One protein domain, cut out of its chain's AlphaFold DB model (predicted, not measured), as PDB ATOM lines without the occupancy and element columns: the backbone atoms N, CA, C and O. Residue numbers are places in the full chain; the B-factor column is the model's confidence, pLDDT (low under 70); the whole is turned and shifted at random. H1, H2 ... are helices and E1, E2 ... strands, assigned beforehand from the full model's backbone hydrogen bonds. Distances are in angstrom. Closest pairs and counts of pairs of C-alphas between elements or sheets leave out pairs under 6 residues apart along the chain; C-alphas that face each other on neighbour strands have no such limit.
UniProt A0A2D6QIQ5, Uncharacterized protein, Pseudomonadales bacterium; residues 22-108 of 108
ATOM      1  N   SER A  22      70.654  25.851  -4.533       69.69
ATOM      2  CA  SER A  22      71.174  26.385  -5.792       69.69
ATOM      3  C   SER A  22      70.469  25.716  -6.978       69.69
ATOM      4  O   SER A  22      70.579  24.508  -7.138       69.69
ATOM      5  N   LYS A  23      69.799  26.495  -7.841       77.38
ATOM      6  CA  LYS A  23      68.989  26.009  -8.985       77.38
ATOM      7  C   LYS A  23      69.693  24.983  -9.889       77.38
ATOM      8  O   LYS A  23      69.035  24.152 -10.505       77.38
ATOM      9  N   TRP A  24      71.020  25.045  -9.989       82.00
ATOM     10  CA  TRP A  24      71.801  24.090 -10.777       82.00
ATOM     11  C   TRP A  24      71.772  22.672 -10.179       82.00
ATOM     12  O   TRP A  24      71.965  21.717 -10.907       82.00
ATOM     13  N   ILE A  25      71.506  22.502  -8.882       80.62
ATOM     14  CA  ILE A  25      71.434  21.183  -8.234       80.62
ATOM     15  C   ILE A  25      70.174  20.427  -8.670       80.62
ATOM     16  O   ILE A  25      70.221  19.210  -8.833       80.62
ATOM     17  N   ASP A  26      69.073  21.143  -8.920       82.12
ATOM     18  CA  ASP A  26      67.825  20.555  -9.424       82.12
ATOM     19  C   ASP A  26      67.925  20.173 -10.909       82.12
ATOM     20  O   ASP A  26      67.232  19.273 -11.383       82.12
ATOM     21  N   SER A  27      68.784  20.864 -11.661       84.88
ATOM     22  CA  SER A  27      69.022  20.618 -13.084       84.88
ATOM     23  C   SER A  27      70.507  20.824 -13.420       84.88
ATOM     24  O   SER A  27      70.870  21.850 -13.999       84.88
ATOM     25  N   PRO A  28      71.377  19.879 -13.015       86.62
ATOM     26  CA  PRO A  28      72.817  19.977 -13.237       86.62
ATOM     27  C   PRO A  28      73.166  19.776 -14.708       86.62
ATOM     28  O   PRO A  28      72.434  19.120 -15.455       86.62
ATOM     29  N   SER A  29      74.317  20.298 -15.130       90.12
ATOM     30  CA  SER A  29      74.820  20.044 -16.476       90.12
ATOM     31  C   SER A  29      75.115  18.556 -16.694       90.12
ATOM     32  O   SER A  29      75.400  17.802 -15.757       90.12
ATOM     33  N   GLN A  30      75.122  18.120 -17.957       91.88
ATOM     34  CA  GLN A  30      75.464  16.734 -18.294       91.88
ATOM     35  C   GLN A  30      76.878  16.352 -17.824       91.88
ATOM     36  O   GLN A  30      77.113  15.208 -17.448       91.88
ATOM     37  N   GLN A  31      77.815  17.305 -17.820       90.06
ATOM     38  CA  GLN A  31      79.179  17.071 -17.345       90.06
ATOM     39  C   GLN A  31      79.195  16.809 -15.838       90.06
ATOM     40  O   GLN A  31      79.816  15.848 -15.390       90.06
ATOM     41  N   THR A  32      78.462  17.620 -15.072       91.69
ATOM     42  CA  THR A  32      78.292  17.439 -13.628       91.69
ATOM     43  C   THR A  32      77.624  16.098 -13.318       91.69
ATOM     44  O   THR A  32      78.097  15.363 -12.452       91.69
ATOM     45  N   LEU A  33      76.567  15.732 -14.055       92.50
ATOM     46  CA  LEU A  33      75.887  14.439 -13.908       92.50
ATOM     47  C   LEU A  33      76.815  13.256 -14.169       92.50
ATOM     48  O   LEU A  33      76.848  12.324 -13.368       92.50
ATOM     49  N   ASN A  34      77.566  13.296 -15.271       93.69
ATOM     50  CA  ASN A  34      78.500  12.232 -15.623       93.69
ATOM     51  C   ASN A  34      79.561  12.069 -14.532       93.69
ATOM     52  O   ASN A  34      79.732  10.970 -14.023       93.69
ATOM     53  N   PHE A  35      80.168  13.171 -14.084       93.44
ATOM     54  CA  PHE A  35      81.187  13.129 -13.037       93.44
ATOM     55  C   PHE A  35      80.656  12.561 -11.711       93.44
ATOM     56  O   PHE A  35      81.301  11.723 -11.083       93.44
ATOM     57  N   VAL A  36      79.456  12.968 -11.288       94.75
ATOM     58  CA  VAL A  36      78.816  12.416 -10.081       94.75
ATOM     59  C   VAL A  36      78.524  10.920 -10.241       94.75
ATOM     60  O   VAL A  36      78.657  10.167  -9.277       94.75
ATOM     61  N   ASN A  37      78.116  10.476 -11.429       96.12
ATOM     62  CA  ASN A  37      77.856   9.062 -11.690       96.12
ATOM     63  C   ASN A  37      79.144   8.235 -11.702       96.12
ATOM     64  O   ASN A  37      79.152   7.155 -11.116       96.12
ATOM     65  N   ASP A  38      80.224   8.755 -12.281       96.75
ATOM     66  CA  ASP A  38      81.535   8.105 -12.266       96.75
ATOM     67  C   ASP A  38      82.018   7.905 -10.822       96.75
ATOM     68  O   ASP A  38      82.354   6.790 -10.429       96.75
ATOM     69  N   LEU A  39      81.912   8.935  -9.973       96.62
ATOM     70  CA  LEU A  39      82.244   8.816  -8.549       96.62
ATOM     71  C   LEU A  39      81.386   7.763  -7.831       96.62
ATOM     72  O   LEU A  39      81.898   6.983  -7.028       96.62
ATOM     73  N   LYS A  40      80.084   7.686  -8.119       96.38
ATOM     74  CA  LYS A  40      79.227   6.632  -7.546       96.38
ATOM     75  C   LYS A  40      79.684   5.233  -7.965       96.38
ATOM     76  O   LYS A  40      79.674   4.328  -7.134       96.38
ATOM     77  N   LEU A  41      80.098   5.054  -9.222       96.88
ATOM     78  CA  LEU A  41      80.644   3.785  -9.720       96.88
ATOM     79  C   LEU A  41      81.979   3.425  -9.053       96.88
ATOM     80  O   LEU A  41      82.244   2.249  -8.819       96.88
ATOM     81  N   GLU A  42      82.784   4.422  -8.686       95.06
ATOM     82  CA  GLU A  42      84.038   4.251  -7.942       95.06
ATOM     83  C   GLU A  42      83.844   3.982  -6.435       95.06
ATOM     84  O   GLU A  42      84.819   3.822  -5.699       95.06
ATOM     85  N   GLY A  43      82.599   3.910  -5.953       95.44
ATOM     86  CA  GLY A  43      82.298   3.637  -4.546       95.44
ATOM     87  C   GLY A  43      82.298   4.884  -3.662       95.44
ATOM     88  O   GLY A  43      82.707   4.818  -2.500       95.44
ATOM     89  N   TYR A  44      81.857   6.023  -4.202       97.44
ATOM     90  CA  TYR A  44      81.540   7.216  -3.422       97.44
ATOM     91  C   TYR A  44      80.031   7.333  -3.164       97.44
ATOM     92  O   TYR A  44      79.198   7.171  -4.056       97.44
ATOM     93  N   GLU A  45      79.680   7.721  -1.945       97.12
ATOM     94  CA  GLU A  45      78.342   8.146  -1.553       97.12
ATOM     95  C   GLU A  45      78.189   9.649  -1.775       97.12
ATOM     96  O   GLU A  45      78.850  10.462  -1.127       97.12
ATOM     97  N   CYS A  46      77.303  10.022  -2.700       95.62
ATOM     98  CA  CYS A  46      77.052  11.414  -3.057       95.62
ATOM     99  C   CYS A  46      75.736  11.934  -2.468       95.62
ATOM    100  O   CYS A  46      74.671  11.373  -2.727       95.62
ATOM    101  N   GLN A  47      75.803  13.059  -1.758       94.38
ATOM    102  CA  GLN A  47      74.671  13.759  -1.165       94.38
ATOM    103  C   GLN A  47      74.600  15.201  -1.677       94.38
ATOM    104  O   GLN A  47      75.563  15.962  -1.576       94.38
ATOM    105  N   ALA A  48      73.436  15.597  -2.193       90.50
ATOM    106  CA  ALA A  48      73.162  16.988  -2.532       90.50
ATOM    107  C   ALA A  48      72.988  17.822  -1.256       90.50
ATOM    108  O   ALA A  48      72.249  17.453  -0.340       90.50
ATOM    109  N   ARG A  49      73.680  18.955  -1.202       88.88
ATOM    110  CA  ARG A  49      73.559  19.975  -0.160       88.88
ATOM    111  C   ARG A  49      72.996  21.241  -0.796       88.88
ATOM    112  O   ARG A  49      72.551  21.258  -1.935       88.88
ATOM    113  N   PHE A  50      72.991  22.324  -0.038       83.00
ATOM    114  CA  PHE A  50      72.417  23.592  -0.470       83.00
ATOM    115  C   PHE A  50      73.131  24.228  -1.677       83.00
ATOM    116  O   PHE A  50      72.501  24.845  -2.537       83.00
ATOM    117  N   SER A  51      74.458  24.109  -1.722       84.81
ATOM    118  CA  SER A  51      75.320  24.794  -2.696       84.81
ATOM    119  C   SER A  51      76.312  23.881  -3.404       84.81
ATOM    120  O   SER A  51      77.023  24.338  -4.295       84.81
ATOM    121  N   ASP A  52      76.394  22.620  -2.991       91.50
ATOM    122  CA  ASP A  52      77.310  21.630  -3.535       91.50
ATOM    123  C   ASP A  52      76.692  20.229  -3.494       91.50
ATOM    124  O   ASP A  52      75.710  19.975  -2.797       91.50
ATOM    125  N   ILE A  53      77.271  19.318  -4.267       93.62
ATOM    126  CA  ILE A  53      77.099  17.879  -4.120       93.62
ATOM    127  C   ILE A  53      78.368  17.370  -3.441       93.62
ATOM    128  O   ILE A  53      79.470  17.539  -3.965       93.62
ATOM    129  N   MET A  54      78.216  16.771  -2.265       96.06
ATOM    130  CA  MET A  54      79.313  16.171  -1.515       96.06
ATOM    131  C   MET A  54      79.372  14.679  -1.828       96.06
ATOM    132  O   MET A  54      78.430  13.964  -1.511       96.06
ATOM    133  N   CYS A  55      80.469  14.206  -2.411       97.38
ATOM    134  CA  CYS A  55      80.732  12.790  -2.651       97.38
ATOM    135  C   CYS A  55      81.849  12.308  -1.726       97.38
ATOM    136  O   CYS A  55      82.988  12.754  -1.848       97.38
ATOM    137  N   MET A  56      81.530  11.404  -0.804       97.50
ATOM    138  CA  MET A  56      82.470  10.836   0.162       97.50
ATOM    139  C   MET A  56      82.754   9.374  -0.168       97.50
ATOM    140  O   MET A  56      81.838   8.612  -0.449       97.50
ATOM    141  N   GLN A  57      84.017   8.967  -0.093       96.94
ATOM    142  CA  GLN A  57      84.412   7.576  -0.290       96.94
ATOM    143  C   GLN A  57      83.726   6.666   0.744       96.94
ATOM    144  O   GLN A  57      83.872   6.882   1.954       96.94
ATOM    145  N   SER A  58      83.000   5.644   0.277       93.69
ATOM    146  CA  SER A  58      82.207   4.749   1.133       93.69
ATOM    147  C   SER A  58      83.075   3.915   2.075       93.69
ATOM    148  O   SER A  58      82.753   3.777   3.258       93.69
ATOM    149  N   SER A  59      84.217   3.423   1.589       93.38
ATOM    150  CA  SER A  59      85.167   2.636   2.385       93.38
ATOM    151  C   SER A  59      86.391   3.475   2.763       93.38
ATOM    152  O   SER A  59      87.089   3.949   1.864       93.38
ATOM    153  N   PRO A  60      86.683   3.665   4.063       91.56
ATOM    154  CA  PRO A  60      87.854   4.412   4.494       91.56
ATOM    155  C   PRO A  60      89.128   3.590   4.291       91.56
ATOM    156  O   PRO A  60      89.140   2.368   4.437       91.56
ATOM    157  N   MET A  61      90.231   4.279   4.020       91.69
ATOM    158  CA  MET A  61      91.565   3.701   4.131       91.69
ATOM    159  C   MET A  61      92.025   3.792   5.584       91.69
ATOM    160  O   MET A  61      91.870   4.835   6.218       91.69
ATOM    161  N   ILE A  62      92.618   2.720   6.108       91.19
ATOM    162  CA  ILE A  62      93.154   2.703   7.470       91.19
ATOM    163  C   ILE A  62      94.640   3.049   7.433       91.19
ATOM    164  O   ILE A  62      95.458   2.271   6.945       91.19
ATOM    165  N   GLN A  63      94.997   4.218   7.962       89.94
ATOM    166  CA  GLN A  63      96.381   4.608   8.194       89.94
ATOM    167  C   GLN A  63      96.762   4.251   9.630       89.94
ATOM    168  O   GLN A  63      96.416   4.966  10.568       89.94
ATOM    169  N   LYS A  64      97.488   3.146   9.805       88.25
ATOM    170  CA  LYS A  64      98.093   2.797  11.094       88.25
ATOM    171  C   LYS A  64      99.424   3.519  11.278       88.25
ATOM    172  O   LYS A  64     100.216   3.603  10.338       88.25
ATOM    173  N   ALA A  65      99.674   4.011  12.485       87.06
ATOM    174  CA  ALA A  65     101.002   4.449  12.884       87.06
ATOM    175  C   ALA A  65     101.901   3.225  13.170       87.06
ATOM    176  O   ALA A  65     101.392   2.161  13.530       87.06
ATOM    177  N   PRO A  66     103.228   3.344  12.978       87.25
ATOM    178  CA  PRO A  66     104.153   2.263  13.294       87.25
ATOM    179  C   PRO A  66     104.075   1.917  14.783       87.25
ATOM    180  O   PRO A  66     103.990   2.813  15.622       87.25
ATOM    181  N   ALA A  67     104.127   0.625  15.107       90.81
ATOM    182  CA  ALA A  67     104.190   0.179  16.493       90.81
ATOM    183  C   ALA A  67     105.464   0.706  17.170       90.81
ATOM    184  O   ALA A  67     106.536   0.745  16.560       90.81
ATOM    185  N   ILE A  68     105.346   1.091  18.439       90.56
ATOM    186  CA  ILE A  68     106.493   1.487  19.262       90.56
ATOM    187  C   ILE A  68     106.928   0.260  20.052       90.56
ATOM    188  O   ILE A  68     106.114  -0.323  20.764       90.56
ATOM    189  N   CYS A  69     108.195  -0.133  19.915       92.69
ATOM    190  CA  CYS A  69     108.744  -1.301  20.595       92.69
ATOM    191  C   CYS A  69     109.733  -0.883  21.686       92.69
ATOM    192  O   CYS A  69     110.714  -0.195  21.396       92.69
ATOM    193  N   THR A  70     109.500  -1.328  22.921       91.62
ATOM    194  CA  THR A  70     110.422  -1.155  24.055       91.62
ATOM    195  C   THR A  70     110.815  -2.519  24.627       91.62
ATOM    196  O   THR A  70     110.154  -3.530  24.383       91.62
ATOM    197  N   SER A  71     111.919  -2.575  25.376       89.50
ATOM    198  CA  SER A  71     112.346  -3.802  26.063       89.50
ATOM    199  C   SER A  71     111.441  -4.185  27.238       89.50
ATOM    200  O   SER A  71     111.476  -5.334  27.665       89.50
ATOM    201  N   GLU A  72     110.671  -3.232  27.769       92.00
ATOM    202  CA  GLU A  72     109.788  -3.426  28.925       92.00
ATOM    203  C   GLU A  72     108.386  -3.884  28.497       92.00
ATOM    204  O   GLU A  72     107.853  -4.828  29.076       92.00
ATOM    205  N   ASP A  73     107.832  -3.286  27.436       86.50
ATOM    206  CA  ASP A  73     106.427  -3.470  27.040       86.50
ATOM    207  C   ASP A  73     106.247  -4.264  25.735       86.50
ATOM    208  O   ASP A  73     105.123  -4.547  25.313       86.50
ATOM    209  N   GLY A  74     107.340  -4.631  25.059       89.50
ATOM    210  CA  GLY A  74     107.275  -5.197  23.713       89.50
ATOM    211  C   GLY A  74     106.791  -4.163  22.689       89.50
ATOM    212  O   GLY A  74     107.016  -2.967  22.852       89.50
ATOM    213  N   CYS A  75     106.170  -4.616  21.596       92.12
ATOM    214  CA  CYS A  75     105.650  -3.734  20.546       92.12
ATOM    215  C   CYS A  75     104.179  -3.384  20.789       92.12
ATOM    216  O   CYS A  75     103.318  -4.262  20.770       92.12
ATOM    217  N   VAL A  76     103.895  -2.093  20.953       91.75
ATOM    218  CA  VAL A  76     102.555  -1.564  21.222       91.75
ATOM    219  C   VAL A  76     102.009  -0.867  19.975       91.75
ATOM    220  O   VAL A  76     102.624   0.073  19.454       91.75
ATOM    221  N   GLU A  77     100.841  -1.321  19.505       89.44
ATOM    222  CA  GLU A  77     100.100  -0.678  18.411       89.44
ATOM    223  C   GLU A  77      99.817   0.788  18.760       89.44
ATOM    224  O   GLU A  77      99.415   1.117  19.876       89.44
ATOM    225  N   GLN A  78     100.022   1.672  17.789       88.56
ATOM    226  CA  GLN A  78      99.768   3.096  17.951       88.56
ATOM    227  C   GLN A  78      98.393   3.473  17.383       88.56
ATOM    228  O   GLN A  78      97.906   2.797  16.469       88.56
ATOM    229  N   PRO A  79      97.772   4.562  17.878       87.19
ATOM    230  CA  PRO A  79      96.523   5.072  17.327       87.19
ATOM    231  C   PRO A  79      96.628   5.288  15.815       87.19
ATOM    232  O   PRO A  79      97.641   5.771  15.305       87.19
ATOM    233  N   GLY A  80      95.576   4.910  15.095       88.94
ATOM    234  CA  GLY A  80      95.489   5.085  13.649       88.94
ATOM    235  C   GLY A  80      94.483   6.160  13.253       88.94
ATOM    236  O   GLY A  80      93.814   6.771  14.087       88.94
ATOM    237  N   HIS A  81      94.351   6.356  11.946       92.81
ATOM    238  CA  HIS A  81      93.332   7.212  11.358       92.81
ATOM    239  C   HIS A  81      92.563   6.477  10.264       92.81
ATOM    240  O   HIS A  81      93.152   5.786   9.430       92.81
ATOM    241  N   GLU A  82      91.253   6.688  10.221       92.94
ATOM    242  CA  GLU A  82      90.460   6.486   9.017       92.94
ATOM    243  C   GLU A  82      90.651   7.683   8.094       92.94
ATOM    244  O   GLU A  82      90.558   8.837   8.519       92.94
ATOM    245  N   ILE A  83      90.899   7.400   6.823       94.44
ATOM    246  CA  ILE A  83      91.087   8.400   5.783       94.44
ATOM    247  C   ILE A  83      90.022   8.198   4.718       94.44
ATOM    248  O   ILE A  83      89.895   7.105   4.164       94.44
ATOM    249  N   ARG A  84      89.289   9.262   4.393       96.38
ATOM    250  CA  ARG A  84      88.303   9.266   3.307       96.38
ATOM    251  C   ARG A  84      88.584  10.402   2.343       96.38
ATOM    252  O   ARG A  84      88.863  11.529   2.749       96.38
ATOM    253  N   ASN A  85      88.469  10.113   1.054       97.00
ATOM    254  CA  ASN A  85      88.419  11.157   0.041       97.00
ATOM    255  C   ASN A  85      87.020  11.777   0.017       97.00
ATOM    256  O   ASN A  85      86.022  11.054   0.007       97.00
ATOM    257  N   VAL A  86      86.950  13.108  -0.007       97.44
ATOM    258  CA  VAL A  86      85.688  13.848  -0.101       97.44
ATOM    259  C   VAL A  86      85.794  14.889  -1.207       97.44
ATOM    260  O   VAL A  86      86.679  15.747  -1.189       97.44
ATOM    261  N   TYR A  87      84.874  14.830  -2.162       97.38
ATOM    262  CA  TYR A  87      84.725  15.811  -3.228       97.38
ATOM    263  C   TYR A  87      83.513  16.697  -2.963       97.38
ATOM    264  O   TYR A  87      82.427  16.205  -2.675       97.38
ATOM    265  N   PHE A  88      83.690  18.003  -3.110       96.31
ATOM    266  CA  PHE A  88      82.620  18.988  -3.172       96.31
ATOM    267  C   PHE A  88      82.521  19.475  -4.608       96.31
ATOM    268  O   PHE A  88      83.476  20.032  -5.152       96.31
ATOM    269  N   ILE A  89      81.367  19.244  -5.211       94.56
ATOM    270  CA  ILE A  89      81.091  19.559  -6.605       94.56
ATOM    271  C   ILE A  89      80.100  20.706  -6.604       94.56
ATOM    272  O   ILE A  89      79.030  20.606  -6.014       94.56
ATOM    273  N   SER A  90      80.458  21.803  -7.250       92.25
ATOM    274  CA  SER A  90      79.566  22.936  -7.475       92.25
ATOM    275  C   SER A  90      79.529  23.269  -8.956       92.25
ATOM    276  O   SER A  90      80.433  22.893  -9.692       92.25
ATOM    277  N   GLU A  91      78.512  23.980  -9.417       85.62
ATOM    278  CA  GLU A  91      78.441  24.432 -10.804       85.62
ATOM    279  C   GLU A  91      78.341  25.955 -10.832       85.62
ATOM    280  O   GLU A  91      77.541  26.564 -10.115       85.62
ATOM    281  N   LYS A  92      79.180  26.593 -11.651       71.88
ATOM    282  CA  LYS A  92      78.984  28.002 -12.011       71.88
ATOM    283  C   LYS A  92      78.053  28.034 -13.222       71.88
ATOM    284  O   LYS A  92      78.040  27.093 -14.002       71.88
ATOM    285  N   GLY A  93      77.286  29.110 -13.415       67.06
ATOM    286  CA  GLY A  93      76.234  29.208 -14.448       67.06
ATOM    287  C   GLY A  93      76.659  29.025 -15.921       67.06
ATOM    288  O   GLY A  93      75.866  29.293 -16.812       67.06
ATOM    289  N   ASN A  94      77.896  28.600 -16.188       76.69
ATOM    290  CA  ASN A  94      78.416  28.158 -17.477       76.69
ATOM    291  C   ASN A  94      78.322  26.631 -17.695       76.69
ATOM    292  O   ASN A  94      78.798  26.151 -18.720       76.69
ATOM    293  N   GLY A  95      77.755  25.869 -16.753       73.31
ATOM    294  CA  GLY A  95      77.593  24.419 -16.888       73.31
ATOM    295  C   GLY A  95      78.864  23.607 -16.624       73.31
ATOM    296  O   GLY A  95      78.854  22.393 -16.816       73.31
ATOM    297  N   ILE A  96      79.958  24.253 -16.206       83.25
ATOM    298  CA  ILE A  96      81.234  23.586 -15.932       83.25
ATOM    299  C   ILE A  96      81.317  23.272 -14.432       83.25
ATOM    300  O   ILE A  96      81.200  24.199 -13.616       83.25
ATOM    301  N   PRO A  97      81.568  22.006 -14.047       85.69
ATOM    302  CA  PRO A  97      81.725  21.649 -12.648       85.69
ATOM    303  C   PRO A  97      83.000  22.274 -12.068       85.69
ATOM    304  O   PRO A  97      84.091  22.207 -12.635       85.69
ATOM    305  N   ASN A  98      82.864  22.873 -10.896       91.38
ATOM    306  CA  ASN A  98      83.948  23.247 -10.009       91.38
ATOM    307  C   ASN A  98      84.083  22.172  -8.929       91.38
ATOM    308  O   ASN A  98      83.133  21.894  -8.196       91.38
ATOM    309  N   ILE A  99      85.269  21.580  -8.841       93.94
ATOM    310  CA  ILE A  99      85.546  20.446  -7.963       93.94
ATOM    311  C   ILE A  99      86.557  20.887  -6.910       93.94
ATOM    312  O   ILE A  99      87.632  21.394  -7.233       93.94
ATOM    313  N   ARG A 100      86.229  20.650  -5.643       95.88
ATOM    314  CA  ARG A 100      87.149  20.777  -4.516       95.88
ATOM    315  C   ARG A 100      87.300  19.418  -3.852       95.88
ATOM    316  O   ARG A 100      86.314  18.818  -3.445       95.88
ATOM    317  N   HIS A 101      88.535  18.967  -3.690       96.38
ATOM    318  CA  HIS A 101      88.866  17.718  -3.011       96.38
ATOM    319  C   HIS A 101      89.462  18.008  -1.636       96.38
ATOM    320  O   HIS A 101      90.263  18.932  -1.484       96.38
ATOM    321  N   ILE A 102      89.052  17.235  -0.634       96.94
ATOM    322  CA  ILE A 102      89.694  17.194   0.678       96.94
ATOM    323  C   ILE A 102      89.908  15.746   1.112       96.94
ATOM    324  O   ILE A 102      89.249  14.819   0.640       96.94
ATOM    325  N   ILE A 103      90.799  15.593   2.084       95.56
ATOM    326  CA  ILE A 103      91.001  14.348   2.810       95.56
ATOM    327  C   ILE A 103      90.376  14.524   4.190       95.56
ATOM    328  O   ILE A 103      90.856  15.342   4.978       95.56
ATOM    329  N   ASP A 104      89.321  13.768   4.471       95.06
ATOM    330  CA  ASP A 104      88.762  13.669   5.813       95.06
ATOM    331  C   ASP A 104      89.569  12.648   6.622       95.06
ATOM    332  O   ASP A 104      89.860  11.550   6.137       95.06
ATOM    333  N   ARG A 105      89.972  13.034   7.837       93.12
ATOM    334  CA  ARG A 105      90.741  12.184   8.752       93.12
ATOM    335  C   ARG A 105      90.026  12.091  10.081       93.12
ATOM    336  O   ARG A 105      89.851  13.094  10.770       93.12
ATOM    337  N   LYS A 106      89.721  10.865  10.485       91.62
ATOM    338  CA  LYS A 106      89.102  10.559  11.771       91.62
ATOM    339  C   LYS A 106      90.025   9.650  12.571       91.62
ATOM    340  O   LYS A 106      90.555   8.691  12.025       91.62
ATOM    341  N   ALA A 107      90.261   9.965  13.842       88.50
ATOM    342  CA  ALA A 107      91.017   9.080  14.729       88.50
ATOM    343  C   ALA A 107      90.246   7.769  14.972       88.50
ATOM    344  O   ALA A 107      89.017   7.802  15.089       88.50
ATOM    345  N   LEU A 108      90.982   6.655  15.009       82.06
ATOM    346  CA  LEU A 108      90.491   5.329  15.398       82.06
ATOM    347  C   LEU A 108      90.506   5.149  16.916       82.06
ATOM    348  O   LEU A 108      91.472   5.634  17.548       82.06
TER     349      LEU A 108
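What this domain is: This is residues 22 to 108 of the 108 residues of an uncharacterized protein of Pseudomonadales bacterium (UniProt A0A2D6QIQ5). A long antiparallel hairpin, E6 and E7, makes the backbone of a strongly twisted five-stranded sheet, with the helix H2 over one face of it and a thin arm, tipped by the small hairpin E4 and E5, reaching far beyond the sheet's other end. The hairpin E1 and E2 joins E6 on the side away from E7, short E3 pairs with E6 further along that same side, and little H1 sits beside the sheet near the E6 to E7 turn. The printed part has 87 residues with two named helices and seven named strands, in the order H1 H2 E1 E2 E3 E4 E5 E6 E7, and its class is mixed, helices and strands. The five-stranded sheet is branched, with antiparallel neighbour pairs E1 and E2, E2 and E6, E3 and E6, E6 and E7; E4 and E5 form a separate antiparallel sheet of two. The whole is extended, with a radius of gyration of the C-alphas of 18.7 A and spans of 64 by 21 by 16 A, the arm making much of the length.

Where its parts are: Find C-alpha 81 at (93.332, 7.212, 11.358); from there E6, residues 81 to 92, runs 34.4 A to C-alpha 92 at (78.984, 28.002, -12.011). After residues 93 to 95, E7, residues 96 to 107, runs 35.3 A back to C-alpha 107 at (91.017, 9.080, 14.729). Look next for E1, residues 44 to 48 and 12.9 A long, and E2, residues 53 to 57 and 13.2 A long. E3 is residues 61 to 63, E4 residues 68 to 70 and E5 residues 74 to 76. For the helices, look to the first printed residues: H1 is residues 23 to 26, and H2, residues 30 to 41, is 16.4 A long.

How they stand to each other: Start at E6, which has three neighbours. E7 lies on one side of it, antiparallel at 161 degrees, and there you find N 86 and O 102 2.9 A apart, within hydrogen-bond range. On the other side of E6 lie E2, beside residues 84 to 89, and E3, beside residues 81 to 83, a staggered pairing. Between E2 and E6, N 55 and O 87 are 2.8 A apart; between E3 and E6, N 61 and O 83 are 2.8 A apart. E1 is an edge strand and forms a hairpin with E2, where N 45 and O 56 are 2.8 A apart. H2 is on this sheet at a height of 8.7 A, over E2 and E6, and runs along the strands, at 10 degrees to E6 on the local plane. Its closest C-alphas to E7 are those of Thr 32 and Pro 97, 5.5 A apart. H1 is on the sheet too but at the sheet's level, with a height of 2.1 A over a local plane fitted to only just enough C-alphas, 6; its closest C-alphas to E6 are those of Trp 24 and Glu 91, 6.6 A apart. H1 and H2 are apart. Go out along the arm to the hairpin E4 and E5, where N 76 and O 68 are 2.8 A apart; both strands are apart from H2, for instance. In H2 every O i to N i+4 pair is within hydrogen-bond range, and H1 is too short for such a pair.

The domain as a whole: The two C-alphas farthest apart are those of Glu 72 and Asn 94, at 64.3 A, while the first and last printed C-alphas, Ser 22 and Leu 108, are 35.6 A apart. The printed part has no cut, and the links between successive elements are tight. The mean pLDDT of the printed part is 90.5, and the model's confidence is under 70 at residues 22 and 93.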